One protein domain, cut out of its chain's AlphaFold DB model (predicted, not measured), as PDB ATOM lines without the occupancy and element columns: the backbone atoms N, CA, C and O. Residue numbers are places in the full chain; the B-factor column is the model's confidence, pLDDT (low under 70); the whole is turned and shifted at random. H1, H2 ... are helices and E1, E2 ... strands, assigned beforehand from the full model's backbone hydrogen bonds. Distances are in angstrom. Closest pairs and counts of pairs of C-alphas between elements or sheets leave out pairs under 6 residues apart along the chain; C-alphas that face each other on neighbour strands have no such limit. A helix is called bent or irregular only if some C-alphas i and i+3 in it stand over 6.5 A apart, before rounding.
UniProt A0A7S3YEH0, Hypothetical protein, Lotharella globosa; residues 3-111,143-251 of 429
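AT A GLANCE: This is residues 3 to 111 and 143 to 251 of the 429 residues of the protein "Hypothetical protein" of Lotharella globosa (UniProt A0A7S3YEH0). Helices spread outward from a core round the short helix H9: the long H5 passes it, H1 crosses H5 near its own beginning and then runs away from the core, and the H7-H8 hairpin reaches out as another arm, ending in the loop of residues 174 to 188. From the far end of H1, H2 and H3 fold back toward H4, which lies beside H5, while H10 packs on H1 and H6. The small antiparallel sheet E1 - E2 lies near residues 97 to 108 of H5. The 218 printed residues hold ten named helices and two named strands, mostly helix, in the order H1 H2 H3 H4 H5 E1 H6 H7 H8 H9 H10 E2. The whole is only just compact, close to loose, with a radius of gyration of the C-alphas of 20.4 A and spans of 67 by 55 by 32 A.

HOW THE PARTS SIT: H1, residues 6 to 35, touches H2, residues 39 to 44, with its residues 30 to 34 alone, the closest C-alphas being those of Leu 34 and Trp 41, 6.4 A. H3, residues 48 to 54, touches no helix. H4, residues 63 to 73, and H5, residues 77 to 111, form a helical hairpin, touching at Tyr 68 and His 87, closest C-alphas 6.7 A, at a shallow tilt of 5 degrees. H1 touches H5 at Ala 11 and Trp 86, closest C-alphas 4.9 A. E1, residues 144 to 148, and E2, residues 245 to 250, are antiparallel neighbours, with N 145 and O 249 at 2.8 A. H6, residues 154 to 159, touches H8, residues 189 to 206; the closest C-alphas are those of Ser 157 and Ala 203, 5.1 A. H7, residues 161 to 173, and H8 form a helical hairpin, its closest C-alphas those of Thr 163 and Ala 202, 4.9 A. H9, residues 212 to 221, is the hub, touching H1, H4, H5, H6 and H10, residues 223 to 234; it only just touches H4, with 3 pairs of C-alphas within 8 A, and it touches H10 only at the corner, also only just, with 3 pairs. Its closest C-alphas to H5 are those of Gly 212 and Asp 98, 3.8 A. H10 touches H1 at His 226 and Leu 13, closest C-alphas 6.2 A. Every O i to N i+4 pair is within hydrogen-bond range in H1, H2, H4, H7, H8, H9 and H10; H5 has 28 of 31, H3 1 of 3 with 2 of 4 O i to N i+3 pairs, and H6 0 of 2 with 2 of 3.

IN THESE COORDINATES: H1 begins at C-alpha 6 (407.690, 643.708, 484.582) and is 43.6 A long. H5 is 52.2 A long and irregular, C-alphas 78 and 81 being 7.1 A apart. H8 is 25.6 A long, and E2 ends at C-alpha 250 (431.665, 633.347, 481.086).

THE WHOLE: The two C-alphas farthest apart, those of Gly 181 and Asp 239, are 67.8 A apart. Residues 112 to 142 are not printed; C-alphas 111 and 143 are 15.3 A apart across the cut. The link from H7 to H8 is long, and residues 234 to 240 stand free. The pLDDT is under 70 at residues 41 to 59 and 180 to 184.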
ATOM      1  N   PRO A   3     418.652 642.367 486.097       96.12
ATOM      2  CA  PRO A   3     417.239 642.254 486.453       96.12
ATOM      3  C   PRO A   3     416.348 642.474 485.224       96.12
ATOM      4  O   PRO A   3     416.677 643.287 484.360       96.12
ATOM      5  N   ILE A   4     415.214 641.774 485.163       95.44
ATOM      6  CA  ILE A   4     414.174 641.999 484.153       95.44
ATOM      7  C   ILE A   4     413.026 642.755 484.829       95.44
ATOM      8  O   ILE A   4     412.517 642.320 485.857       95.44
ATOM      9  N   SER A   5     412.599 643.882 484.262       94.88
ATOM     10  CA  SER A   5     411.420 644.606 484.751       94.88
ATOM     11  C   SER A   5     410.116 643.941 484.298       94.88
ATOM     12  O   SER A   5     410.075 643.253 483.278       94.88
ATOM     13  N   ALA A   6     409.007 644.204 484.996       93.12
ATOM     14  CA  ALA A   6     407.690 643.708 484.582       93.12
ATOM     15  C   ALA A   6     407.306 644.154 483.153       93.12
ATOM     16  O   ALA A   6     406.696 643.388 482.403       93.12
ATOM     17  N   LEU A   7     407.707 645.367 482.742       94.12
ATOM     18  CA  LEU A   7     407.483 645.861 481.380       94.12
ATOM     19  C   LEU A   7     408.327 645.098 480.351       94.12
ATOM     20  O   LEU A   7     407.799 644.732 479.304       94.12
ATOM     21  N   GLN A   8     409.596 644.808 480.658       95.88
ATOM     22  CA  GLN A   8     410.468 644.001 479.795       95.88
ATOM     23  C   GLN A   8     409.941 642.574 479.657       95.88
ATOM     24  O   GLN A   8     409.869 642.052 478.550       95.88
ATOM     25  N   ALA A   9     409.506 641.965 480.761       94.69
ATOM     26  CA  ALA A   9     408.870 640.654 480.763       94.69
ATOM     27  C   ALA A   9     407.623 640.630 479.865       94.69
ATOM     28  O   ALA A   9     407.507 639.775 478.988       94.69
ATOM     29  N   LYS A  10     406.723 641.614 480.020       93.56
ATOM     30  CA  LYS A  10     405.543 641.768 479.155       93.56
ATOM     31  C   LYS A  10     405.943 641.954 477.687       93.56
ATOM     32  O   LYS A  10     405.323 641.342 476.822       93.56
ATOM     33  N   ALA A  11     406.964 642.764 477.410       93.88
ATOM     34  CA  ALA A  11     407.456 642.998 476.058       93.88
ATOM     35  C   ALA A  11     408.010 641.714 475.416       93.88
ATOM     36  O   ALA A  11     407.656 641.430 474.279       93.88
ATOM     37  N   ILE A  12     408.791 640.907 476.147       93.88
ATOM     38  CA  ILE A  12     409.309 639.611 475.670       93.88
ATOM     39  C   ILE A  12     408.161 638.676 475.271       93.88
ATOM     40  O   ILE A  12     408.179 638.127 474.170       93.88
ATOM     41  N   LEU A  13     407.151 638.521 476.138       93.94
ATOM     42  CA  LEU A  13     405.997 637.662 475.852       93.94
ATOM     43  C   LEU A  13     405.233 638.149 474.617       93.94
ATOM     44  O   LEU A  13     405.007 637.391 473.679       93.94
ATOM     45  N   LYS A  14     404.891 639.442 474.585       91.38
ATOM     46  CA  LYS A  14     404.085 640.018 473.504       91.38
ATOM     47  C   LYS A  14     404.780 639.966 472.160       91.38
ATOM     48  O   LYS A  14     404.173 639.578 471.171       91.38
ATOM     49  N   TYR A  15     406.058 640.304 472.135       85.88
ATOM     50  CA  TYR A  15     406.859 640.239 470.927       85.88
ATOM     51  C   TYR A  15     406.899 638.824 470.344       85.88
ATOM     52  O   TYR A  15     406.790 638.620 469.136       85.88
ATOM     53  N   ARG A  16     407.013 637.823 471.211       86.12
ATOM     54  CA  ARG A  16     407.049 636.431 470.795       86.12
ATOM     55  C   ARG A  16     405.696 635.910 470.312       86.12
ATOM     56  O   ARG A  16     405.643 635.241 469.283       86.12
ATOM     57  N   ASP A  17     404.620 636.217 471.027       89.00
ATOM     58  CA  ASP A  17     403.266 635.831 470.619       89.00
ATOM     59  C   ASP A  17     402.940 636.393 469.230       89.00
ATOM     60  O   ASP A  17     402.489 635.659 468.351       89.00
ATOM     61  N   GLU A  18     403.252 637.671 468.998       84.94
ATOM     62  CA  GLU A  18     403.025 638.334 467.712       84.94
ATOM     63  C   GLU A  18     403.841 637.709 466.581       84.94
ATOM     64  O   GLU A  18     403.337 637.484 465.483       84.94
ATOM     65  N   THR A  19     405.107 637.394 466.834       78.38
ATOM     66  CA  THR A  19     405.997 636.851 465.799       78.38
ATOM     67  C   THR A  19     405.630 635.425 465.424       78.38
ATOM     68  O   THR A  19     405.598 635.102 464.236       78.38
ATOM     69  N   LYS A  20     405.236 634.602 466.402       82.56
ATOM     70  CA  LYS A  20     404.673 633.270 466.144       82.56
ATOM     71  C   LYS A  20     403.346 633.341 465.399       82.56
ATOM     72  O   LYS A  20     403.170 632.615 464.423       82.56
ATOM     73  N   LEU A  21     402.434 634.215 465.828       80.19
ATOM     74  CA  LEU A  21     401.131 634.376 465.188       80.19
ATOM     75  C   LEU A  21     401.291 634.785 463.722       80.19
ATOM     76  O   LEU A  21     400.715 634.161 462.834       80.19
ATOM     77  N   ARG A  22     402.121 635.791 463.452       76.94
ATOM     78  CA  ARG A  22     402.330 636.298 462.094       76.94
ATOM     79  C   ARG A  22     403.110 635.323 461.216       76.94
ATOM     80  O   ARG A  22     402.816 635.223 460.027       76.94
ATOM     81  N   GLY A  23     404.058 634.577 461.786       77.56
ATOM     82  CA  GLY A  23     404.702 633.457 461.099       77.56
ATOM     83  C   GLY A  23     403.677 632.409 460.653       77.56
ATOM     84  O   GLY A  23     403.647 632.040 459.483       77.56
ATOM     85  N   ALA A  24     402.764 632.022 461.549       76.62
ATOM     86  CA  ALA A  24     401.702 631.066 461.241       76.62
ATOM     87  C   ALA A  24     400.717 631.577 460.175       76.62
ATOM     88  O   ALA A  24     400.299 630.800 459.316       76.62
ATOM     89  N   VAL A  25     400.368 632.870 460.200       77.75
ATOM     90  CA  VAL A  25     399.527 633.503 459.166       77.75
ATOM     91  C   VAL A  25     400.220 633.453 457.804       77.75
ATOM     92  O   VAL A  25     399.634 632.944 456.854       77.75
ATOM     93  N   ARG A  26     401.491 633.867 457.714       77.38
ATOM     94  CA  ARG A  26     402.270 633.801 456.464       77.38
ATOM     95  C   ARG A  26     402.396 632.374 455.927       77.38
ATOM     96  O   ARG A  26     402.278 632.148 454.725       77.38
ATOM     97  N   ASP A  27     402.603 631.396 456.807       74.06
ATOM     98  CA  ASP A  27     402.664 629.983 456.423       74.06
ATOM     99  C   ASP A  27     401.311 629.445 455.932       74.06
ATOM    100  O   ASP A  27     401.265 628.550 455.082       74.06
ATOM    101  N   GLN A  28     400.199 629.955 456.463       77.94
ATOM    102  CA  GLN A  28     398.858 629.630 455.982       77.94
ATOM    103  C   GLN A  28     398.597 630.257 454.606       77.94
ATOM    104  O   GLN A  28     398.246 629.526 453.682       77.94
ATOM    105  N   GLU A  29     398.859 631.557 454.440       81.06
ATOM    106  CA  GLU A  29     398.733 632.272 453.159       81.06
ATOM    107  C   GLU A  29     399.564 631.599 452.063       81.06
ATOM    108  O   GLU A  29     399.092 631.372 450.949       81.06
ATOM    109  N   ARG A  30     400.791 631.183 452.397       77.94
ATOM    110  CA  ARG A  30     401.659 630.432 451.488       77.94
ATOM    111  C   ARG A  30     401.049 629.092 451.079       77.94
ATOM    112  O   ARG A  30     401.119 628.725 449.907       77.94
ATOM    113  N   ARG A  31     400.475 628.334 452.019       76.88
ATOM    114  CA  ARG A  31     399.826 627.043 451.722       76.88
ATOM    115  C   ARG A  31     398.593 627.218 450.841       76.88
ATOM    116  O   ARG A  31     398.393 626.425 449.920       76.88
ATOM    117  N   GLU A  32     397.802 628.252 451.092       84.31
ATOM    118  CA  GLU A  32     396.631 628.596 450.284       84.31
ATOM    119  C   GLU A  32     397.036 629.014 448.870       84.31
ATOM    120  O   GLU A  32     396.482 628.499 447.901       84.31
ATOM    121  N   ALA A  33     398.071 629.847 448.735       82.88
ATOM    122  CA  ALA A  33     398.586 630.270 447.439       82.88
ATOM    123  C   ALA A  33     399.147 629.097 446.614       82.88
ATOM    124  O   ALA A  33     398.846 628.978 445.427       82.88
ATOM    125  N   LEU A  34     399.898 628.185 447.245       80.88
ATOM    126  CA  LEU A  34     400.376 626.960 446.589       80.88
ATOM    127  C   LEU A  34     399.217 626.047 446.162       80.88
ATOM    128  O   LEU A  34     399.256 625.480 445.073       80.88
ATOM    129  N   SER A  35     398.172 625.933 446.985       86.12
ATOM    130  CA  SER A  35     396.976 625.138 446.661       86.12
ATOM    131  C   SER A  35     396.155 625.758 445.527       86.12
ATOM    132  O   SER A  35     395.529 625.039 444.753       86.12
ATOM    133  N   ALA A  36     396.187 627.086 445.403       92.06
ATOM    134  CA  ALA A  36     395.555 627.840 444.325       92.06
ATOM    135  C   ALA A  36     396.369 627.845 443.015       92.06
ATOM    136  O   ALA A  36     395.925 628.429 442.028       92.06
ATOM    137  N   GLY A  37     397.547 627.210 442.989       91.75
ATOM    138  CA  GLY A  37     398.430 627.200 441.823       91.75
ATOM    139  C   GLY A  37     399.126 628.538 441.555       91.75
ATOM    140  O   GLY A  37     399.536 628.781 440.424       91.75
ATOM    141  N   ASP A  38     399.262 629.419 442.556       86.75
ATOM    142  CA  ASP A  38     400.004 630.673 442.390       86.75
ATOM    143  C   ASP A  38     401.512 630.383 442.295       86.75
ATOM    144  O   ASP A  38     402.222 630.218 443.295       86.75
ATOM    145  N   GLU A  39     402.014 630.322 441.059       78.88
ATOM    146  CA  GLU A  39     403.419 630.048 440.747       78.88
ATOM    147  C   GLU A  39     404.389 631.075 441.357       78.88
ATOM    148  O   GLU A  39     405.562 630.745 441.568       78.88
ATOM    149  N   ARG A  40     403.926 632.282 441.737       75.94
ATOM    150  CA  ARG A  40     404.769 633.279 442.431       75.94
ATOM    151  C   ARG A  40     405.326 632.731 443.741       75.94
ATOM    152  O   ARG A  40     406.475 633.008 444.087       75.94
ATOM    153  N   TRP A  41     404.552 631.898 444.435       64.19
ATOM    154  CA  TRP A  41     404.990 631.237 445.664       64.19
ATOM    155  C   TRP A  41     405.775 629.952 445.402       64.19
ATOM    156  O   TRP A  41     406.603 629.576 446.229       64.19
ATOM    157  N   GLY A  42     405.576 629.311 444.248       59.75
ATOM    158  CA  GLY A  42     406.363 628.157 443.805       59.75
ATOM    159  C   GLY A  42     407.826 628.512 443.524       59.75
ATOM    160  O   GLY A  42     408.723 627.779 443.938       59.75
ATOM    161  N   ALA A  43     408.084 629.674 442.911       56.31
ATOM    162  CA  ALA A  43     409.446 630.174 442.709       56.31
ATOM    163  C   ALA A  43     410.086 630.669 444.022       56.31
ATOM    164  O   ALA A  43     411.219 630.300 444.321       56.31
ATOM    165  N   ALA A  44     409.357 631.411 444.867       50.28
ATOM    166  CA  ALA A  44     409.841 631.822 446.193       50.28
ATOM    167  C   ALA A  44     410.102 630.635 447.149       50.28
ATOM    168  O   ALA A  44     410.973 630.706 448.017       50.28
ATOM    169  N   ALA A  45     409.393 629.513 446.971       46.97
ATOM    170  CA  ALA A  45     409.619 628.272 447.708       46.97
ATOM    171  C   ALA A  45     410.934 627.564 447.343       46.97
ATOM    172  O   ALA A  45     411.341 626.661 448.074       46.97
ATOM    173  N   SER A  46     411.609 627.982 446.265       48.94
ATOM    174  CA  SER A  46     412.905 627.435 445.850       48.94
ATOM    175  C   SER A  46     414.106 627.969 446.650       48.94
ATOM    176  O   SER A  46     415.233 627.566 446.386       48.94
ATOM    177  N   GLY A  47     413.868 628.774 447.695       51.75
ATOM    178  CA  GLY A  47     414.828 629.011 448.782       51.75
ATOM    179  C   GLY A  47     415.064 630.483 449.095       51.75
ATOM    180  O   GLY A  47     415.017 630.855 450.261       51.75
ATOM    181  N   GLU A  48     415.215 631.339 448.084       44.84
ATOM    182  CA  GLU A  48     415.861 632.648 448.275       44.84
ATOM    183  C   GLU A  48     415.030 633.682 449.054       44.84
ATOM    184  O   GLU A  48     415.557 634.291 449.973       44.84
ATOM    185  N   ALA A  49     413.732 633.867 448.785       44.62
ATOM    186  CA  ALA A  49     412.971 634.971 449.402       44.62
ATOM    187  C   ALA A  49     412.565 634.725 450.872       44.62
ATOM    188  O   ALA A  49     412.478 635.660 451.667       44.62
ATOM    189  N   ALA A  50     412.316 633.466 451.250       47.03
ATOM    190  CA  ALA A  50     412.078 633.090 452.648       47.03
ATOM    191  C   ALA A  50     413.394 632.995 453.437       47.03
ATOM    192  O   ALA A  50     413.407 633.290 454.635       47.03
ATOM    193  N   GLN A  51     414.499 632.639 452.765       47.97
ATOM    194  CA  GLN A  51     415.837 632.816 453.316       47.97
ATOM    195  C   GLN A  51     416.118 634.291 453.568       47.97
ATOM    196  O   GLN A  51     416.487 634.595 454.682       47.97
ATOM    197  N   ASP A  52     415.836 635.220 452.658       45.94
ATOM    198  CA  ASP A  52     416.273 636.622 452.780       45.94
ATOM    199  C   ASP A  52     415.778 637.343 454.061       45.94
ATOM    200  O   ASP A  52     416.480 638.168 454.650       45.94
ATOM    201  N   PHE A  53     414.589 636.993 454.577       49.28
ATOM    202  CA  PHE A  53     414.103 637.526 455.862       49.28
ATOM    203  C   PHE A  53     414.657 636.764 457.084       49.28
ATOM    204  O   PHE A  53     414.863 637.366 458.137       49.28
ATOM    205  N   ALA A  54     414.933 635.461 456.949       48.44
ATOM    206  CA  ALA A  54     415.555 634.617 457.980       48.44
ATOM    207  C   ALA A  54     417.102 634.711 458.006       48.44
ATOM    208  O   ALA A  54     417.739 634.374 459.006       48.44
ATOM    209  N   GLU A  55     417.709 635.186 456.920       46.38
ATOM    210  CA  GLU A  55     419.145 635.352 456.673       46.38
ATOM    211  C   GLU A  55     419.650 636.726 457.088       46.38
ATOM    212  O   GLU A  55     420.866 636.936 457.118       46.38
ATOM    213  N   LYS A  56     418.761 637.638 457.514       50.97
ATOM    214  CA  LYS A  56     419.182 638.787 458.314       50.97
ATOM    215  C   LYS A  56     419.948 638.258 459.525       50.97
ATOM    216  O   LYS A  56     419.397 637.626 460.433       50.97
ATOM    217  N   SER A  57     421.262 638.450 459.423       52.19
ATOM    218  CA  SER A  57     422.317 637.862 460.238       52.19
ATOM    219  C   SER A  57     421.965 637.861 461.723       52.19
ATOM    220  O   SER A  57     421.293 638.750 462.233       52.19
ATOM    221  N   ILE A  58     422.452 636.876 462.470       49.78
ATOM    222  CA  ILE A  58     422.363 636.900 463.942       49.78
ATOM    223  C   ILE A  58     423.119 638.071 464.548       49.78
ATOM    224  O   ILE A  58     422.775 638.520 465.636       49.78
ATOM    225  N   HIS A  59     424.076 638.601 463.799       58.25
ATOM    226  CA  HIS A  59     424.744 639.846 464.111       58.25
ATOM    227  C   HIS A  59     424.001 641.060 463.552       58.25
ATOM    228  O   HIS A  59     424.621 642.111 463.486       58.25
ATOM    229  N   ASP A  60     422.743 640.947 463.097       72.19
ATOM    230  CA  ASP A  60     421.956 642.105 462.673       72.19
ATOM    231  C   ASP A  60     421.730 642.994 463.901       72.19
ATOM    232  O   ASP A  60     420.866 642.691 464.734       72.19
ATOM    233  N   PRO A  61     422.469 644.112 464.027       73.81
ATOM    234  CA  PRO A  61     422.301 644.999 465.170       73.81
ATOM    235  C   PRO A  61     420.921 645.677 465.135       73.81
ATOM    236  O   PRO A  61     420.503 646.304 466.106       73.81
ATOM    237  N   LYS A  62     420.196 645.551 464.016       82.25
ATOM    238  CA  LYS A  62     418.848 646.062 463.801       82.25
ATOM    239  C   LYS A  62     417.786 644.978 463.955       82.25
ATOM    240  O   LYS A  62     416.656 645.219 463.548       82.25
ATOM    241  N   PHE A  63     418.087 643.815 464.542       81.75
ATOM    242  CA  PHE A  63     417.097 642.750 464.751       81.75
ATOM    243  C   PHE A  63     415.823 643.275 465.435       81.75
ATOM    244  O   PHE A  63     414.730 643.151 464.880       81.75
ATOM    245  N   LEU A  64     415.965 643.948 466.585       83.31
ATOM    246  CA  LEU A  64     414.822 644.542 467.287       83.31
ATOM    247  C   LEU A  64     414.099 645.600 466.447       83.31
ATOM    248  O   LEU A  64     412.881 645.702 466.521       83.31
ATOM    249  N   ASP A  65     414.833 646.392 465.666       87.00
ATOM    250  CA  ASP A  65     414.257 647.489 464.881       87.00
ATOM    251  C   ASP A  65     413.497 646.959 463.660       87.00
ATOM    252  O   ASP A  65     412.393 647.412 463.372       87.00
ATOM    253  N   SER A  66     414.043 645.939 462.993       82.06
ATOM    254  CA  SER A  66     413.389 645.210 461.904       82.06
ATOM    255  C   SER A  66     412.087 644.569 462.374       82.06
ATOM    256  O   SER A  66     411.085 644.597 461.664       82.06
ATOM    257  N   MET A  67     412.085 644.001 463.576       76.38
ATOM    258  CA  MET A  67     410.901 643.352 464.128       76.38
ATOM    259  C   MET A  67     409.887 644.336 464.703       76.38
ATOM    260  O   MET A  67     408.690 644.117 464.569       76.38
ATOM    261  N   TYR A  68     410.335 645.442 465.288       84.50
ATOM    262  CA  TYR A  68     409.456 646.544 465.664       84.50
ATOM    263  C   TYR A  68     408.744 647.130 464.442       84.50
ATOM    264  O   TYR A  68     407.523 647.270 464.464       84.50
ATOM    265  N   ALA A  69     409.479 647.377 463.352       84.56
ATOM    266  CA  ALA A  69     408.890 647.803 462.086       84.56
ATOM    267  C   ALA A  69     407.867 646.777 461.573       84.56
ATOM    268  O   ALA A  69     406.773 647.153 461.171       84.56
ATOM    269  N   PHE A  70     408.190 645.484 461.663       80.38
ATOM    270  CA  PHE A  70     407.279 644.404 461.287       80.38
ATOM    271  C   PHE A  70     405.998 644.352 462.137       80.38
ATOM    272  O   PHE A  70     404.923 644.099 461.603       80.38
ATOM    273  N   ILE A  71     406.083 644.592 463.448       79.75
ATOM    274  CA  ILE A  71     404.901 644.627 464.322       79.75
ATOM    275  C   ILE A  71     404.026 645.843 463.993       79.75
ATOM    276  O   ILE A  71     402.805 645.707 463.954       79.75
ATOM    277  N   LEU A  72     404.631 647.009 463.743       82.62
ATOM    278  CA  LEU A  72     403.893 648.242 463.467       82.62
ATOM    279  C   LEU A  72     403.185 648.268 462.109       82.62
ATOM    280  O   LEU A  72     402.135 648.897 462.021       82.62
ATOM    281  N   ASP A  73     403.721 647.603 461.082       82.75
ATOM    282  CA  ASP A  73     403.187 647.668 459.707       82.75
ATOM    283  C   ASP A  73     401.698 647.266 459.617       82.75
ATOM    284  O   ASP A  73     400.935 647.867 458.866       82.75
ATOM    285  N   ASP A  74     401.252 646.336 460.471       74.00
ATOM    286  CA  ASP A  74     399.862 645.845 460.485       74.00
ATOM    287  C   ASP A  74     399.073 646.201 461.759       74.00
ATOM    288  O   ASP A  74     398.002 645.640 462.007       74.00
ATOM    289  N   TRP A  75     399.594 647.067 462.630       79.44
ATOM    290  CA  TRP A  75     398.912 647.416 463.882       79.44
ATOM    291  C   TRP A  75     398.074 648.690 463.756       79.44
ATOM    292  O   TRP A  75     398.381 649.611 463.001       79.44
ATOM    293  N   SER A  76     396.971 648.755 464.514       81.06
ATOM    294  CA  SER A  76     396.175 649.980 464.583       81.06
ATOM    295  C   SER A  76     396.955 651.075 465.316       81.06
ATOM    296  O   SER A  76     397.608 650.810 466.325       81.06
ATOM    297  N   LYS A  77     396.822 652.329 464.860       84.44
ATOM    298  CA  LYS A  77     397.506 653.499 465.453       84.44
ATOM    299  C   LYS A  77     397.285 653.649 466.962       84.44
ATOM    300  O   LYS A  77     398.137 654.174 467.677       84.44
ATOM    301  N   ASP A  78     396.157 653.157 467.472       82.88
ATOM    302  CA  ASP A  78     395.829 653.183 468.904       82.88
ATOM    303  C   ASP A  78     396.781 652.321 469.751       82.88
ATOM    304  O   ASP A  78     396.853 652.475 470.973       82.88
ATOM    305  N   LYS A  79     397.532 651.414 469.116       84.69
ATOM    306  CA  LYS A  79     398.506 650.538 469.761       84.69
ATOM    307  C   LYS A  79     399.953 651.015 469.654       84.69
ATOM    308  O   LYS A  79     400.783 650.513 470.414       84.69
ATOM    309  N   ASP A  80     400.247 652.023 468.832       87.75
ATOM    310  CA  ASP A  80     401.605 652.552 468.629       87.75
ATOM    311  C   ASP A  80     402.271 652.903 469.961       87.75
ATOM    312  O   ASP A  80     403.411 652.533 470.224       87.75
ATOM    313  N   LYS A  81     401.534 653.558 470.867       90.69
ATOM    314  CA  LYS A  81     402.063 653.944 472.182       90.69
ATOM    315  C   LYS A  81     402.489 652.736 473.025       90.69
ATOM    316  O   LYS A  81     403.496 652.815 473.728       90.69
ATOM    317  N   GLU A  82     401.728 651.642 472.979       89.62
ATOM    318  CA  GLU A  82     402.030 650.417 473.729       89.62
ATOM    319  C   GLU A  82     403.246 649.696 473.126       89.62
ATOM    320  O   GLU A  82     404.181 649.368 473.859       89.62
ATOM    321  N   VAL A  83     403.290 649.539 471.798       89.44
ATOM    322  CA  VAL A  83     404.420 648.907 471.093       89.44
ATOM    323  C   VAL A  83     405.704 649.715 471.257       89.44
ATOM    324  O   VAL A  83     406.760 649.146 471.527       89.44
ATOM    325  N   ASN A  84     405.626 651.046 471.184       91.44
ATOM    326  CA  ASN A  84     406.767 651.937 471.406       91.44
ATOM    327  C   ASN A  84     407.336 651.777 472.816       91.44
ATOM    328  O   ASN A  84     408.555 651.770 472.997       91.44
ATOM    329  N   ALA A  85     406.466 651.616 473.818       93.31
ATOM    330  CA  ALA A  85     406.897 651.359 475.185       93.31
ATOM    331  C   ALA A  85     407.610 650.001 475.303       93.31
ATOM    332  O   ALA A  85     408.640 649.916 475.971       93.31
ATOM    333  N   TRP A  86     407.112 648.958 474.629       93.12
ATOM    334  CA  TRP A  86     407.769 647.647 474.595       93.12
ATOM    335  C   TRP A  86     409.136 647.703 473.920       93.12
ATOM    336  O   TRP A  86     410.116 647.266 474.516       93.12
ATOM    337  N   HIS A  87     409.223 648.280 472.720       93.25
ATOM    338  CA  HIS A  87     410.481 648.403 471.980       93.25
ATOM    339  C   HIS A  87     411.522 649.204 472.761       93.25
ATOM    340  O   HIS A  87     412.639 648.727 472.952       93.25
ATOM    341  N   THR A  88     411.128 650.348 473.330       95.69
ATOM    342  CA  THR A  88     412.004 651.148 474.202       95.69
ATOM    343  C   THR A  88     412.512 650.320 475.385       95.69
ATOM    344  O   THR A  88     413.697 650.353 475.716       95.69
ATOM    345  N   SER A  89     411.631 649.539 476.016       96.00
ATOM    346  CA  SER A  89     411.982 648.698 477.162       96.00
ATOM    347  C   SER A  89     412.932 647.550 476.792       96.00
ATOM    348  O   SER A  89     413.863 647.254 477.546       96.00
ATOM    349  N   LEU A  90     412.750 646.937 475.616       95.75
ATOM    350  CA  LEU A  90     413.645 645.906 475.084       95.75
ATOM    351  C   LEU A  90     415.012 646.477 474.694       95.75
ATOM    352  O   LEU A  90     416.018 645.848 474.997       95.75
ATOM    353  N   LYS A  91     415.079 647.687 474.125       96.31
ATOM    354  CA  LYS A  91     416.354 648.375 473.845       96.31
ATOM    355  C   LYS A  91     417.145 648.678 475.118       96.31
ATOM    356  O   LYS A  91     418.360 648.504 475.147       96.31
ATOM    357  N   GLN A  92     416.463 649.058 476.199       97.31
ATOM    358  CA  GLN A  92     417.101 649.205 477.512       97.31
ATOM    359  C   GLN A  92     417.650 647.869 478.034       97.31
ATOM    360  O   GLN A  92     418.746 647.834 478.592       97.31
ATOM    361  N   LEU A  93     416.911 646.767 477.846       97.31
ATOM    362  CA  LEU A  93     417.375 645.432 478.232       97.31
ATOM    363  C   LEU A  93     418.585 644.988 477.399       97.31
ATOM    364  O   LEU A  93     419.551 644.480 477.961       97.31
ATOM    365  N   GLU A  94     418.545 645.213 476.085       97.12
ATOM    366  CA  GLU A  94     419.645 644.951 475.152       97.12
ATOM    367  C   GLU A  94     420.928 645.655 475.616       97.12
ATOM    368  O   GLU A  94     421.960 645.009 475.783       97.12
ATOM    369  N   GLN A  95     420.851 646.953 475.927       97.38
ATOM    370  CA  GLN A  95     421.992 647.734 476.411       97.38
ATOM    371  C   GLN A  95     422.515 647.246 477.774       97.38
ATOM    372  O   GLN A  95     423.728 647.207 478.008       97.38
ATOM    373  N   ALA A  96     421.615 646.867 478.687       97.94
ATOM    374  CA  ALA A  96     421.993 646.323 479.989       97.94
ATOM    375  C   ALA A  96     422.715 644.970 479.854       97.94
ATOM    376  O   ALA A  96     423.708 644.727 480.543       97.94
ATOM    377  N   LEU A  97     422.248 644.112 478.942       97.94
ATOM    378  CA  LEU A  97     422.912 642.857 478.600       97.94
ATOM    379  C   LEU A  97     424.280 643.118 477.983       97.94
ATOM    380  O   LEU A  97     425.256 642.530 478.433       97.94
ATOM    381  N   ASP A  98     424.370 644.038 477.026       97.50
ATOM    382  CA  ASP A  98     425.631 644.382 476.375       97.50
ATOM    383  C   ASP A  98     426.689 644.840 477.392       97.50
ATOM    384  O   ASP A  98     427.809 644.328 477.419       97.50
ATOM    385  N   THR A  99     426.297 645.711 478.325       97.69
ATOM    386  CA  THR A  99     427.161 646.171 479.424       97.69
ATOM    387  C   THR A  99     427.635 645.004 480.301       97.69
ATOM    388  O   THR A  99     428.819 644.905 480.632       97.69
ATOM    389  N   ALA A 100     426.727 644.095 480.672       97.75
ATOM    390  CA  ALA A 100     427.060 642.939 481.500       97.75
ATOM    391  C   ALA A 100     428.001 641.955 480.781       97.75
ATOM    392  O   ALA A 100     428.922 641.426 481.402       97.75
ATOM    393  N   ILE A 101     427.802 641.740 479.480       97.25
ATOM    394  CA  ILE A 101     428.646 640.879 478.642       97.25
ATOM    395  C   ILE A 101     430.068 641.428 478.589       97.25
ATOM    396  O   ILE A 101     431.015 640.718 478.930       97.25
ATOM    397  N   HIS A 102     430.218 642.710 478.255       96.06
ATOM    398  CA  HIS A 102     431.525 643.361 478.208       96.06
ATOM    399  C   HIS A 102     432.240 643.319 479.563       96.06
ATOM    400  O   HIS A 102     433.449 643.102 479.604       96.06
ATOM    401  N   SER A 103     431.508 643.460 480.673       96.06
ATOM    402  CA  SER A 103     432.073 643.349 482.023       96.06
ATOM    403  C   SER A 103     432.639 641.951 482.318       96.06
ATOM    404  O   SER A 103     433.763 641.838 482.818       96.06
ATOM    405  N   VAL A 104     431.913 640.884 481.967       95.38
ATOM    406  CA  VAL A 104     432.385 639.497 482.140       95.38
ATOM    407  C   VAL A 104     433.615 639.229 481.267       95.38
ATOM    408  O   VAL A 104     434.624 638.718 481.753       95.38
ATOM    409  N   VAL A 105     433.575 639.638 479.995       93.75
ATOM    410  CA  VAL A 105     434.679 639.428 479.044       93.75
ATOM    411  C   VAL A 105     435.928 640.233 479.423       93.75
ATOM    412  O   VAL A 105     437.048 639.744 479.261       93.75
ATOM    413  N   ALA A 106     435.768 641.450 479.952       92.50
ATOM    414  CA  ALA A 106     436.883 642.272 480.417       92.50
ATOM    415  C   ALA A 106     437.620 641.619 481.596       92.50
ATOM    416  O   ALA A 106     438.846 641.520 481.558       92.50
ATOM    417  N   THR A 107     436.878 641.095 482.578       91.38
ATOM    418  CA  THR A 107     437.444 640.437 483.771       91.38
ATOM    419  C   THR A 107     438.359 639.263 483.389       91.38
ATOM    420  O   THR A 107     439.483 639.157 483.875       91.38
ATOM    421  N   ARG A 108     437.945 638.448 482.408       84.69
ATOM    422  CA  ARG A 108     438.726 637.306 481.899       84.69
ATOM    423  C   ARG A 108     440.093 637.705 481.331       84.69
ATOM    424  O   ARG A 108     441.089 636.989 481.493       84.69
ATOM    425  N   ARG A 109     440.153 638.836 480.619       82.56
ATOM    426  CA  ARG A 109     441.397 639.320 479.996       82.56
ATOM    427  C   ARG A 109     442.438 639.694 481.045       82.56
ATOM    428  O   ARG A 109     443.627 639.495 480.797       82.56
ATOM    429  N   ASP A 110     442.006 640.194 482.195       83.69
ATOM    430  CA  ASP A 110     442.909 640.578 483.275       83.69
ATOM    431  C   ASP A 110     443.449 639.346 484.018       83.69
ATOM    432  O   ASP A 110     444.661 639.250 484.231       83.69
ATOM    433  N   ASP A 111     442.614 638.331 484.264       83.19
ATOM    434  CA  ASP A 111     443.051 637.049 484.842       83.19
ATOM    435  C   ASP A 111     444.059 636.321 483.941       83.19
ATOM    436  O   ASP A 111     445.069 635.775 484.401       83.19
ATOM    437  N   GLY A 143     433.291 635.041 474.568       95.06
ATOM    438  CA  GLY A 143     431.838 635.151 474.669       95.06
ATOM    439  C   GLY A 143     431.312 634.846 476.067       95.06
ATOM    440  O   GLY A 143     432.060 634.551 477.006       95.06
ATOM    441  N   VAL A 144     429.992 634.892 476.188       97.38
ATOM    442  CA  VAL A 144     429.258 634.520 477.394       97.38
ATOM    443  C   VAL A 144     428.162 633.512 477.073       97.38
ATOM    444  O   VAL A 144     427.709 633.385 475.938       97.38
ATOM    445  N   PHE A 145     427.681 632.848 478.112       97.31
ATOM    446  CA  PHE A 145     426.415 632.140 478.125       97.31
ATOM    447  C   PHE A 145     425.393 632.932 478.943       97.31
ATOM    448  O   PHE A 145     425.701 633.403 480.043       97.31
ATOM    449  N   ILE A 146     424.163 633.043 478.440       97.75
ATOM    450  CA  ILE A 146     423.066 633.688 479.164       97.75
ATOM    451  C   ILE A 146     421.962 632.696 479.530       97.75
ATOM    452  O   ILE A 146     421.662 631.761 478.789       97.75
ATOM    453  N   LYS A 147     421.319 632.917 480.677       97.12
ATOM    454  CA  LYS A 147     420.120 632.176 481.087       97.12
ATOM    455  C   LYS A 147     419.221 633.010 481.984       97.12
ATOM    456  O   LYS A 147     419.708 633.915 482.658       97.12
ATOM    457  N   LEU A 148     417.938 632.670 482.056       96.56
ATOM    458  CA  LEU A 148     417.101 633.148 483.156       96.56
ATOM    459  C   LEU A 148     417.581 632.521 484.473       96.56
ATOM    460  O   LEU A 148     418.241 631.479 484.476       96.56
ATOM    461  N   SER A 149     417.232 633.129 485.605       94.00
ATOM    462  CA  SER A 149     417.516 632.598 486.944       94.00
ATOM    463  C   SER A 149     416.946 631.190 487.151       94.00
ATOM    464  O   SER A 149     417.465 630.440 487.970       94.00
ATOM    465  N   THR A 150     415.930 630.823 486.372       91.69
ATOM    466  CA  THR A 150     415.215 629.547 486.410       91.69
ATOM    467  C   THR A 150     415.715 628.526 485.391       91.69
ATOM    468  O   THR A 150     415.889 627.369 485.755       91.69
ATOM    469  N   ARG A 151     415.941 628.907 484.122       92.56
ATOM    470  CA  ARG A 151     416.392 627.974 483.077       92.56
ATOM    471  C   ARG A 151     417.122 628.651 481.920       92.56
ATOM    472  O   ARG A 151     417.004 629.848 481.670       92.56
ATOM    473  N   SER A 152     417.863 627.834 481.184       95.00
ATOM    474  CA  SER A 152     418.620 628.242 479.999       95.00
ATOM    475  C   SER A 152     417.785 628.195 478.708       95.00
ATOM    476  O   SER A 152     417.032 627.231 478.534       95.00
ATOM    477  N   PRO A 153     417.970 629.137 477.760       96.62
ATOM    478  CA  PRO A 153     417.251 629.181 476.482       96.62
ATOM    479  C   PRO A 153     417.817 628.188 475.443       96.62
ATOM    480  O   PRO A 153     418.002 628.529 474.278       96.62
ATOM    481  N   LYS A 154     418.151 626.952 475.858       94.44
ATOM    482  CA  LYS A 154     418.833 625.955 474.998       94.44
ATOM    483  C   LYS A 154     418.040 625.627 473.727       94.44
ATOM    484  O   LYS A 154     418.632 625.319 472.704       94.44
ATOM    485  N   ASP A 155     416.721 625.706 473.786       94.12
ATOM    486  CA  ASP A 155     415.805 625.439 472.677       94.12
ATOM    487  C   ASP A 155     415.850 626.502 471.567       94.12
ATOM    488  O   ASP A 155     415.667 626.158 470.403       94.12
ATOM    489  N   ALA A 156     416.181 627.757 471.891       94.38
ATOM    490  CA  ALA A 156     416.325 628.811 470.886       94.38
ATOM    491  C   ALA A 156     417.480 628.546 469.913       94.38
ATOM    492  O   ALA A 156     417.432 629.006 468.776       94.38
ATOM    493  N   SER A 157     418.507 627.802 470.343       94.38
ATOM    494  CA  SER A 157     419.706 627.516 469.543       94.38
ATOM    495  C   SER A 157     419.379 626.946 468.164       94.38
ATOM    496  O   SER A 157     419.976 627.356 467.173       94.38
ATOM    497  N   LEU A 158     418.397 626.048 468.074       91.44
ATOM    498  CA  LEU A 158     418.016 625.395 466.823       91.44
ATOM    499  C   LEU A 158     417.234 626.311 465.879       91.44
ATOM    500  O   LEU A 158     417.124 625.992 464.705       91.44
ATOM    501  N   ASN A 159     416.731 627.450 466.356       88.50
ATOM    502  CA  ASN A 159     416.033 628.433 465.525       88.50
ATOM    503  C   ASN A 159     416.988 629.495 464.959       88.50
ATOM    504  O   ASN A 159     416.586 630.367 464.190       88.50
ATOM    505  N   LEU A 160     418.268 629.446 465.338       89.56
ATOM    506  CA  LEU A 160     419.261 630.423 464.924       89.56
ATOM    507  C   LEU A 160     419.890 630.056 463.574       89.56
ATOM    508  O   LEU A 160     420.480 628.992 463.405       89.56
ATOM    509  N   THR A 161     419.896 631.007 462.641       87.25
ATOM    510  CA  THR A 161     420.581 630.920 461.340       87.25
ATOM    511  C   THR A 161     422.045 630.460 461.446       87.25
ATOM    512  O   THR A 161     422.474 629.629 460.657       87.25
ATOM    513  N   LYS A 162     422.811 630.908 462.456       88.31
ATOM    514  CA  LYS A 162     424.219 630.502 462.669       88.31
ATOM    515  C   LYS A 162     424.337 629.018 462.976       88.31
ATOM    516  O   LYS A 162     425.296 628.392 462.545       88.31
ATOM    517  N   THR A 163     423.361 628.455 463.683       92.44
ATOM    518  CA  THR A 163     423.301 627.021 463.965       92.44
ATOM    519  C   THR A 163     423.096 626.256 462.669       92.44
ATOM    520  O   THR A 163     423.853 625.336 462.377       92.44
ATOM    521  N   HIS A 164     422.135 626.680 461.845       93.25
ATOM    522  CA  HIS A 164     421.898 626.073 460.537       93.25
ATOM    523  C   HIS A 164     423.125 626.166 459.626       93.25
ATOM    524  O   HIS A 164     423.545 625.149 459.081       93.25
ATOM    525  N   GLU A 165     423.744 627.341 459.497       92.31
ATOM    526  CA  GLU A 165     424.933 627.518 458.659       92.31
ATOM    527  C   GLU A 165     426.136 626.719 459.167       92.31
ATOM    528  O   GLU A 165     426.856 626.124 458.365       92.31
ATOM    529  N   HIS A 166     426.323 626.615 460.485       94.12
ATOM    530  CA  HIS A 166     427.358 625.762 461.064       94.12
ATOM    531  C   HIS A 166     427.105 624.282 460.723       94.12
ATOM    532  O   HIS A 166     428.010 623.604 460.235       94.12
ATOM    533  N   ILE A 167     425.867 623.794 460.856       95.62
ATOM    534  CA  ILE A 167     425.499 622.420 460.468       95.62
ATOM    535  C   ILE A 167     425.756 622.187 458.976       95.62
ATOM    536  O   ILE A 167     426.414 621.211 458.615       95.62
ATOM    537  N   LYS A 168     425.285 623.084 458.100       95.06
ATOM    538  CA  LYS A 168     425.502 622.992 456.646       95.06
ATOM    539  C   LYS A 168     426.994 622.976 456.310       95.06
ATOM    540  O   LYS A 168     427.427 622.163 455.500       95.06
ATOM    541  N   SER A 169     427.783 623.851 456.934       94.94
ATOM    542  CA  SER A 169     429.236 623.923 456.749       94.94
ATOM    543  C   SER A 169     429.920 622.606 457.128       94.94
ATOM    544  O   SER A 169     430.669 622.047 456.326       94.94
ATOM    545  N   ASN A 170     429.586 622.050 458.295       95.44
ATOM    546  CA  ASN A 170     430.143 620.783 458.767       95.44
ATOM    547  C   ASN A 170     429.740 619.604 457.873       95.44
ATOM    548  O   ASN A 170     430.578 618.765 457.543       95.44
ATOM    549  N   ILE A 171     428.487 619.576 457.405       95.75
ATOM    550  CA  ILE A 171     428.032 618.595 456.417       95.75
ATOM    551  C   ILE A 171     428.866 618.712 455.139       95.75
ATOM    552  O   ILE A 171     429.444 617.717 454.715       95.75
ATOM    553  N   ARG A 172     429.010 619.915 454.567       94.94
ATOM    554  CA  ARG A 172     429.790 620.164 453.337       94.94
ATOM    555  C   ARG A 172     431.264 619.773 453.465       94.94
ATOM    556  O   ARG A 172     431.868 619.402 452.460       94.94
ATOM    557  N   ALA A 173     431.828 619.866 454.669       95.00
ATOM    558  CA  ALA A 173     433.194 619.452 454.981       95.00
ATOM    559  C   ALA A 173     433.336 617.938 455.242       95.00
ATOM    560  O   ALA A 173     434.455 617.423 455.252       95.00
ATOM    561  N   SER A 174     432.232 617.217 455.449       94.94
ATOM    562  CA  SER A 174     432.252 615.778 455.705       94.94
ATOM    563  C   SER A 174     432.627 614.970 454.459       94.94
ATOM    564  O   SER A 174     432.289 615.305 453.323       94.94
ATOM    565  N   SER A 175     433.302 613.843 454.688       92.81
ATOM    566  CA  SER A 175     433.574 612.836 453.655       92.81
ATOM    567  C   SER A 175     432.405 611.866 453.437       92.81
ATOM    568  O   SER A 175     432.362 611.177 452.412       92.81
ATOM    569  N   LEU A 176     431.450 611.815 454.374       90.94
ATOM    570  CA  LEU A 176     430.283 610.945 454.294       90.94
ATOM    571  C   LEU A 176     429.233 611.554 453.355       90.94
ATOM    572  O   LEU A 176     428.824 612.707 453.489       90.94
ATOM    573  N   VAL A 177     428.762 610.756 452.403       89.75
ATOM    574  CA  VAL A 177     427.686 611.120 451.473       89.75
ATOM    575  C   VAL A 177     426.570 610.092 451.573       89.75
ATOM    576  O   VAL A 177     426.823 608.930 451.890       89.75
ATOM    577  N   LEU A 178     425.331 610.500 451.288       88.94
ATOM    578  CA  LEU A 178     424.232 609.543 451.168       88.94
ATOM    579  C   LEU A 178     424.530 608.565 450.021       88.94
ATOM    580  O   LEU A 178     424.965 608.978 448.944       88.94
ATOM    581  N   GLY A 179     424.324 607.271 450.275       80.81
ATOM    582  CA  GLY A 179     424.579 606.216 449.298       80.81
ATOM    583  C   GLY A 179     423.708 606.381 448.050       80.81
ATOM    584  O   GLY A 179     422.507 606.613 448.154       80.81
ATOM    585  N   GLY A 180     424.321 606.257 446.869       63.31
ATOM    586  CA  GLY A 180     423.649 606.377 445.570       63.31
ATOM    587  C   GLY A 180     423.113 605.059 444.996       63.31
ATOM    588  O   GLY A 180     422.892 604.988 443.794       63.31
ATOM    589  N   GLY A 181     422.973 604.003 445.804       50.47
ATOM    590  CA  GLY A 181     422.578 602.674 445.326       50.47
ATOM    591  C   GLY A 181     421.253 602.200 445.917       50.47
ATOM    592  O   GLY A 181     421.190 601.958 447.117       50.47
ATOM    593  N   GLY A 182     420.236 602.020 445.066       48.56
ATOM    594  CA  GLY A 182     419.058 601.150 445.255       48.56
ATOM    595  C   GLY A 182     418.036 601.526 446.340       48.56
ATOM    596  O   GLY A 182     416.845 601.562 446.057       48.56
ATOM    597  N   GLU A 183     418.477 601.835 447.558       57.97
ATOM    598  CA  GLU A 183     417.661 602.407 448.636       57.97
ATOM    599  C   GLU A 183     417.940 603.912 448.740       57.97
ATOM    600  O   GLU A 183     418.539 604.394 449.705       57.97
ATOM    601  N   GLU A 184     417.571 604.660 447.698       64.06
ATOM    602  CA  GLU A 184     417.877 606.087 447.589       64.06
ATOM    603  C   GLU A 184     417.415 606.872 448.832       64.06
ATOM    604  O   GLU A 184     416.229 607.084 449.083       64.06
ATOM    605  N   GLY A 185     418.388 607.352 449.613       70.06
ATOM    606  CA  GLY A 185     418.174 608.408 450.599       70.06
ATOM    607  C   GLY A 185     418.002 607.988 452.060       70.06
ATOM    608  O   GLY A 185     417.617 608.854 452.853       70.06
ATOM    609  N   LYS A 186     418.300 606.739 452.448       82.19
ATOM    610  CA  LYS A 186     418.473 606.394 453.874       82.19
ATOM    611  C   LYS A 186     419.884 606.740 454.356       82.19
ATOM    612  O   LYS A 186     420.876 606.416 453.705       82.19
ATOM    613  N   ALA A 187     419.973 607.400 455.509       86.25
ATOM    614  CA  ALA A 187     421.241 607.681 456.174       86.25
ATOM    615  C   ALA A 187     421.815 606.402 456.805       86.25
ATOM    616  O   ALA A 187     421.078 605.631 457.420       86.25
ATOM    617  N   SER A 188     423.126 606.176 456.668       89.75
ATOM    618  CA  SER A 188     423.810 605.113 457.416       89.75
ATOM    619  C   SER A 188     423.906 605.475 458.905       89.75
ATOM    620  O   SER A 188     423.744 606.640 459.277       89.75
ATOM    621  N   LYS A 189     424.219 604.501 459.770       87.56
ATOM    622  CA  LYS A 189     424.410 604.747 461.214       87.56
ATOM    623  C   LYS A 189     425.518 605.770 461.482       87.56
ATOM    624  O   LYS A 189     425.425 606.562 462.414       87.56
ATOM    625  N   GLU A 190     426.554 605.771 460.651       89.81
ATOM    626  CA  GLU A 190     427.686 606.691 460.724       89.81
ATOM    627  C   GLU A 190     427.263 608.114 460.357       89.81
ATOM    628  O   GLU A 190     427.643 609.047 461.061       89.81
ATOM    629  N   ILE A 191     426.428 608.274 459.320       90.88
ATOM    630  CA  ILE A 191     425.847 609.574 458.956       90.88
ATOM    631  C   ILE A 191     424.973 610.083 460.096       90.88
ATOM    632  O   ILE A 191     425.168 611.208 460.527       90.88
ATOM    633  N   VAL A 192     424.076 609.249 460.636       89.19
ATOM    634  CA  VAL A 192     423.207 609.618 461.769       89.19
ATOM    635  C   VAL A 192     424.033 610.083 462.971       89.19
ATOM    636  O   VAL A 192     423.744 611.123 463.559       89.19
ATOM    637  N   LYS A 193     425.089 609.340 463.325       87.75
ATOM    638  CA  LYS A 193     425.988 609.692 464.429       87.75
ATOM    639  C   LYS A 193     426.715 611.016 464.182       87.75
ATOM    640  O   LYS A 193     426.822 611.830 465.095       87.75
ATOM    641  N   GLU A 194     427.242 611.218 462.977       91.12
ATOM    642  CA  GLU A 194     427.951 612.446 462.614       91.12
ATOM    643  C   GLU A 194     427.011 613.659 462.585       91.12
ATOM    644  O   GLU A 194     427.344 614.710 463.125       91.12
ATOM    645  N   ASP A 195     425.826 613.489 462.013       92.12
ATOM    646  CA  ASP A 195     424.782 614.503 461.918       92.12
ATOM    647  C   ASP A 195     424.333 614.969 463.309       92.12
ATOM    648  O   ASP A 195     424.271 616.171 463.564       92.12
ATOM    649  N   LEU A 196     424.102 614.039 464.244       89.81
ATOM    650  CA  LEU A 196     423.784 614.378 465.636       89.81
ATOM    651  C   LEU A 196     424.908 615.168 466.310       89.81
ATOM    652  O   LEU A 196     424.632 616.146 467.003       89.81
ATOM    653  N   ARG A 197     426.170 614.787 466.074       90.31
ATOM    654  CA  ARG A 197     427.323 615.539 466.579       90.31
ATOM    655  C   ARG A 197     427.331 616.966 466.023       90.31
ATOM    656  O   ARG A 197     427.459 617.905 466.798       90.31
ATOM    657  N   PHE A 198     427.140 617.141 464.713       93.88
ATOM    658  CA  PHE A 198     427.100 618.472 464.098       93.88
ATOM    659  C   PHE A 198     425.973 619.340 464.654       93.88
ATOM    660  O   PHE A 198     426.186 620.527 464.893       93.88
ATOM    661  N   VAL A 199     424.795 618.759 464.894       93.25
ATOM    662  CA  VAL A 199     423.673 619.466 465.525       93.25
ATOM    663  C   VAL A 199     424.031 619.897 466.946       93.25
ATOM    664  O   VAL A 199     423.832 621.064 467.276       93.25
ATOM    665  N   ASN A 200     424.589 619.006 467.770       91.75
ATOM    666  CA  ASN A 200     424.957 619.323 469.153       91.75
ATOM    667  C   ASN A 200     426.050 620.402 469.224       91.75
ATOM    668  O   ASN A 200     425.901 621.374 469.964       91.75
ATOM    669  N   GLU A 201     427.113 620.279 468.423       91.88
ATOM    670  CA  GLU A 201     428.210 621.255 468.351       91.88
ATOM    671  C   GLU A 201     427.708 622.633 467.895       91.88
ATOM    672  O   GLU A 201     428.032 623.664 468.497       91.88
ATOM    673  N   ALA A 202     426.869 622.670 466.856       94.12
ATOM    674  CA  ALA A 202     426.289 623.907 466.355       94.12
ATOM    675  C   ALA A 202     425.321 624.534 467.366       94.12
ATOM    676  O   ALA A 202     425.414 625.729 467.642       94.12
ATOM    677  N   ALA A 203     424.430 623.739 467.961       94.31
ATOM    678  CA  ALA A 203     423.484 624.210 468.964       94.31
ATOM    679  C   ALA A 203     424.217 624.764 470.194       94.31
ATOM    680  O   ALA A 203     423.925 625.877 470.628       94.31
ATOM    681  N   SER A 204     425.217 624.039 470.701       93.38
ATOM    682  CA  SER A 204     426.038 624.466 471.834       93.38
ATOM    683  C   SER A 204     426.796 625.756 471.519       93.38
ATOM    684  O   SER A 204     426.602 626.762 472.197       93.38
ATOM    685  N   SER A 205     427.564 625.799 470.427       93.06
ATOM    686  CA  SER A 205     428.307 627.009 470.034       93.06
ATOM    687  C   SER A 205     427.402 628.221 469.791       93.06
ATOM    688  O   SER A 205     427.791 629.356 470.067       93.06
ATOM    689  N   SER A 206     426.164 628.010 469.341       94.69
ATOM    690  CA  SER A 206     425.208 629.095 469.133       94.69
ATOM    691  C   SER A 206     424.728 629.765 470.432       94.69
ATOM    692  O   SER A 206     424.283 630.915 470.393       94.69
ATOM    693  N   LEU A 207     424.854 629.085 471.575       95.94
ATOM    694  CA  LEU A 207     424.533 629.632 472.896       95.94
ATOM    695  C   LEU A 207     425.609 630.587 473.421       95.94
ATOM    696  O   LEU A 207     425.349 631.336 474.363       95.94
ATOM    697  N   CYS A 208     426.794 630.572 472.808       96.12
ATOM    698  CA  CYS A 208     427.814 631.581 473.021       96.12
ATOM    699  C   CYS A 208     427.391 632.878 472.323       96.12
ATOM    700  O   CYS A 208     427.165 632.901 471.104       96.12
ATOM    701  N   VAL A 209     427.258 633.946 473.104       96.12
ATOM    702  CA  VAL A 209     426.894 635.281 472.620       96.12
ATOM    703  C   VAL A 209     427.938 636.309 473.025       96.12
ATOM    704  O   VAL A 209     428.607 636.176 474.050       96.12
ATOM    705  N   THR A 210     428.084 637.335 472.197       96.06
ATOM    706  CA  THR A 210     429.111 638.377 472.328       96.06
ATOM    707  C   THR A 210     428.531 639.783 472.435       96.06
ATOM    708  O   THR A 210     429.252 640.706 472.799       96.06
ATOM    709  N   THR A 211     427.230 639.952 472.174       96.38
ATOM    710  CA  THR A 211     426.535 641.247 472.215       96.38
ATOM    711  C   THR A 211     425.198 641.150 472.943       96.38
ATOM    712  O   THR A 211     424.597 640.072 473.048       96.38
ATOM    713  N   GLY A 212     424.695 642.290 473.425       96.75
ATOM    714  CA  GLY A 212     423.361 642.378 474.028       96.75
ATOM    715  C   GLY A 212     422.235 641.960 473.076       96.75
ATOM    716  O   GLY A 212     421.284 641.304 473.504       96.75
ATOM    717  N   ALA A 213     422.370 642.267 471.781       95.38
ATOM    718  CA  ALA A 213     421.408 641.895 470.742       95.38
ATOM    719  C   ALA A 213     421.302 640.371 470.566       95.38
ATOM    720  O   ALA A 213     420.198 639.824 470.548       95.38
ATOM    721  N   GLU A 214     422.438 639.670 470.504       94.56
ATOM    722  CA  GLU A 214     422.471 638.204 470.420       94.56
ATOM    723  C   GLU A 214     421.846 637.547 471.657       94.56
ATOM    724  O   GLU A 214     421.052 636.611 471.538       94.56
ATOM    725  N   ALA A 215     422.177 638.059 472.847       97.00
ATOM    726  CA  ALA A 215     421.617 637.588 474.108       97.00
ATOM    727  C   ALA A 215     420.093 637.783 474.161       97.00
ATOM    728  O   ALA A 215     419.352 636.867 474.519       97.00
ATOM    729  N   LEU A 216     419.603 638.957 473.766       96.50
ATOM    730  CA  LEU A 216     418.174 639.232 473.751       96.50
ATOM    731  C   LEU A 216     417.436 638.368 472.720       96.50
ATOM    732  O   LEU A 216     416.367 637.842 473.028       96.50
ATOM    733  N   ARG A 217     418.021 638.148 471.536       94.19
ATOM    734  CA  ARG A 217     417.459 637.248 470.517       94.19
ATOM    735  C   ARG A 217     417.286 635.826 471.051       94.19
ATOM    736  O   ARG A 217     416.212 635.259 470.881       94.19
ATOM    737  N   LEU A 218     418.275 635.273 471.762       95.69
ATOM    738  CA  LEU A 218     418.140 633.954 472.403       95.69
ATOM    739  C   LEU A 218     416.938 633.875 473.357       95.69
ATOM    740  O   LEU A 218     416.251 632.856 473.394       95.69
ATOM    741  N   LEU A 219     416.676 634.931 474.131       96.19
ATOM    742  CA  LEU A 219     415.536 634.965 475.052       96.19
ATOM    743  C   LEU A 219     414.199 635.054 474.311       96.19
ATOM    744  O   LEU A 219     413.249 634.378 474.700       96.19
ATOM    745  N   LEU A 220     414.129 635.862 473.251       94.06
ATOM    746  CA  LEU A 220     412.913 636.057 472.456       94.06
ATOM    747  C   LEU A 220     412.522 634.796 471.671       94.06
ATOM    748  O   LEU A 220     411.337 634.495 471.553       94.06
ATOM    749  N   GLU A 221     413.501 634.028 471.197       92.31
ATOM    750  CA  GLU A 221     413.285 632.799 470.417       92.31
ATOM    751  C   GLU A 221     413.018 631.554 471.290       92.31
ATOM    752  O   GLU A 221     412.627 630.505 470.779       92.31
ATOM    753  N   SER A 222     413.217 631.631 472.613       95.44
ATOM    754  CA  SER A 222     413.155 630.466 473.511       95.44
ATOM    755  C   SER A 222     411.758 630.224 474.089       95.44
ATOM    756  O   SER A 222     411.219 631.044 474.837       95.44
ATOM    757  N   ASP A 223     411.178 629.055 473.792       94.00
ATOM    758  CA  ASP A 223     409.963 628.521 474.425       94.00
ATOM    759  C   ASP A 223     410.151 628.359 475.915       94.00
ATOM    760  O   ASP A 223     409.282 628.728 476.704       94.00
ATOM    761  N   ARG A 224     411.328 627.883 476.304       94.25
ATOM    762  CA  ARG A 224     411.701 627.737 477.703       94.25
ATOM    763  C   ARG A 224     411.660 629.077 478.439       94.25
ATOM    764  O   ARG A 224     411.030 629.147 479.495       94.25
ATOM    765  N   ALA A 225     412.296 630.117 477.900       95.44
ATOM    766  CA  ALA A 225     412.310 631.441 478.518       95.44
ATOM    767  C   ALA A 225     410.900 632.036 478.606       95.44
ATOM    768  O   ALA A 225     410.505 632.537 479.657       95.44
ATOM    769  N   HIS A 226     410.115 631.909 477.535       95.38
ATOM    770  CA  HIS A 226     408.730 632.358 477.516       95.38
ATOM    771  C   HIS A 226     407.881 631.681 478.595       95.38
ATOM    772  O   HIS A 226     407.245 632.371 479.385       95.38
ATOM    773  N   SER A 227     407.900 630.345 478.675       94.00
ATOM    774  CA  SER A 227     407.148 629.605 479.694       94.00
ATOM    775  C   SER A 227     407.518 630.024 481.114       94.00
ATOM    776  O   SER A 227     406.631 630.109 481.957       94.00
ATOM    777  N   ASP A 228     408.792 630.310 481.382       93.31
ATOM    778  CA  ASP A 228     409.227 630.782 482.699       93.31
ATOM    779  C   ASP A 228     408.756 632.193 483.017       93.31
ATOM    780  O   ASP A 228     408.323 632.448 484.138       93.31
ATOM    781  N   ILE A 229     408.805 633.105 482.046       94.94
ATOM    782  CA  ILE A 229     408.303 634.468 482.230       94.94
ATOM    783  C   ILE A 229     406.787 634.443 482.449       94.94
ATOM    784  O   ILE A 229     406.299 635.104 483.364       94.94
ATOM    785  N   THR A 230     406.048 633.646 481.668       93.88
ATOM    786  CA  THR A 230     404.604 633.448 481.854       93.88
ATOM    787  C   THR A 230     404.301 632.845 483.222       93.88
ATOM    788  O   THR A 230     403.455 633.368 483.938       93.88
ATOM    789  N   ALA A 231     404.998 631.774 483.611       90.75
ATOM    790  CA  ALA A 231     404.804 631.143 484.911       90.75
ATOM    791  C   ALA A 231     405.084 632.133 486.045       90.75
ATOM    792  O   ALA A 231     404.254 632.277 486.933       90.75
ATOM    793  N   ASN A 232     406.199 632.869 485.991       89.81
ATOM    794  CA  ASN A 232     406.508 633.865 487.011       89.81
ATOM    795  C   ASN A 232     405.397 634.916 487.109       89.81
ATOM    796  O   ASN A 232     404.935 635.149 488.210       89.81
ATOM    797  N   GLN A 233     404.887 635.449 485.991       87.81
ATOM    798  CA  GLN A 233     403.759 636.394 486.008       87.81
ATOM    799  C   GLN A 233     402.467 635.815 486.602       87.81
ATOM    800  O   GLN A 233     401.720 636.552 487.239       87.81
ATOM    801  N   LEU A 234     402.187 634.528 486.381       86.81
ATOM    802  CA  LEU A 234     400.989 633.861 486.899       86.81
ATOM    803  C   LEU A 234     401.087 633.517 488.390       86.81
ATOM    804  O   LEU A 234     400.056 633.438 489.051       86.81
ATOM    805  N   TYR A 235     402.300 633.285 488.897       84.31
ATOM    806  CA  TYR A 235     402.551 632.865 490.278       84.31
ATOM    807  C   TYR A 235     402.965 634.011 491.212       84.31
ATOM    808  O   TYR A 235     403.305 633.732 492.355       84.31
ATOM    809  N   LEU A 236     402.944 635.271 490.760       83.50
ATOM    810  CA  LEU A 236     403.063 636.409 491.676       83.50
ATOM    811  C   LEU A 236     401.810 636.468 492.554       83.50
ATOM    812  O   LEU A 236     400.697 636.620 492.043       83.50
ATOM    813  N   GLU A 237     401.983 636.356 493.869       77.81
ATOM    814  CA  GLU A 237     400.887 636.460 494.834       77.81
ATOM    815  C   GLU A 237     400.835 637.862 495.468       77.81
ATOM    816  O   GLU A 237     401.842 638.413 495.904       77.81
ATOM    817  N   GLY A 238     399.638 638.455 495.559       79.25
ATOM    818  CA  GLY A 238     399.434 639.745 496.230       79.25
ATOM    819  C   GLY A 238     400.259 640.890 495.627       79.25
ATOM    820  O   GLY A 238     400.126 641.193 494.443       79.25
ATOM    821  N   ASP A 239     401.095 641.521 496.457       76.50
ATOM    822  CA  ASP A 239     401.968 642.647 496.088       76.50
ATOM    823  C   ASP A 239     403.393 642.193 495.697       76.50
ATOM    824  O   ASP A 239     404.347 642.979 495.739       76.50
ATOM    825  N   GLU A 240     403.582 640.910 495.360       86.50
ATOM    826  CA  GLU A 240     404.880 640.402 494.922       86.50
ATOM    827  C   GLU A 240     405.356 641.075 493.631       86.50
ATOM    828  O   GLU A 240     404.651 641.180 492.625       86.50
ATOM    829  N   ASN A 241     406.617 641.506 493.645       86.56
ATOM    830  CA  ASN A 241     407.256 642.083 492.475       86.56
ATOM    831  C   ASN A 241     407.849 640.985 491.595       86.56
ATOM    832  O   ASN A 241     408.505 640.062 492.081       86.56
ATOM    833  N   PHE A 242     407.707 641.161 490.281       88.44
ATOM    834  CA  PHE A 242     408.404 640.350 489.289       88.44
ATOM    835  C   PHE A 242     409.914 640.313 489.585       88.44
ATOM    836  O   PHE A 242     410.554 641.360 489.706       88.44
ATOM    837  N   ASN A 243     410.482 639.110 489.714       89.62
ATOM    838  CA  ASN A 243     411.826 638.910 490.269       89.62
ATOM    839  C   ASN A 243     412.741 638.005 489.425       89.62
ATOM    840  O   ASN A 243     413.802 637.590 489.901       89.62
ATOM    841  N   LEU A 244     412.378 637.708 488.171       94.12
ATOM    842  CA  LEU A 244     413.283 636.991 487.272       94.12
ATOM    843  C   LEU A 244     414.495 637.854 486.906       94.12
ATOM    844  O   LEU A 244     414.409 639.061 486.672       94.12
ATOM    845  N   GLN A 245     415.646 637.197 486.826       96.62
ATOM    846  CA  GLN A 245     416.914 637.819 486.468       96.62
ATOM    847  C   GLN A 245     417.576 637.035 485.342       96.62
ATOM    848  O   GLN A 245     417.319 635.847 485.168       96.62
ATOM    849  N   ILE A 246     418.483 637.682 484.620       98.06
ATOM    850  CA  ILE A 246     419.340 637.052 483.619       98.06
ATOM    851  C   ILE A 246     420.724 636.861 484.233       98.06
ATOM    852  O   ILE A 246     421.382 637.817 484.661       98.06
ATOM    853  N   ALA A 247     421.179 635.617 484.289       97.75
ATOM    854  CA  ALA A 247     422.568 635.305 484.567       97.75
ATOM    855  C   ALA A 247     423.378 635.447 483.279       97.75
ATOM    856  O   ALA A 247     423.041 634.841 482.267       97.75
ATOM    857  N   VAL A 248     424.456 636.225 483.355       98.06
ATOM    858  CA  VAL A 248     425.466 636.368 482.304       98.06
ATOM    859  C   VAL A 248     426.722 635.702 482.846       98.06
ATOM    860  O   VAL A 248     427.238 636.128 483.881       98.06
ATOM    861  N   ARG A 249     427.140 634.601 482.224       96.62
ATOM    862  CA  ARG A 249     428.240 633.748 482.690       96.62
ATOM    863  C   ARG A 249     429.312 633.674 481.621       96.62
ATOM    864  O   ARG A 249     428.989 633.665 480.441       96.62
ATOM    865  N   GLU A 250     430.570 633.586 482.025       95.81
ATOM    866  CA  GLU A 250     431.665 633.347 481.086       95.81
ATOM    867  C   GLU A 250     431.399 632.083 480.256       95.81
ATOM    868  O   GLU A 250     430.946 631.063 480.785       95.81
ATOM    869  N   TRP A 251     431.666 632.158 478.951       95.94
ATOM    870  CA  TRP A 251     431.650 630.979 478.099       95.94
ATOM    871  C   TRP A 251     432.862 630.094 478.401       95.94
ATOM    872  O   TRP A 251     434.004 630.521 478.228       95.94
TER     873      TRP A 251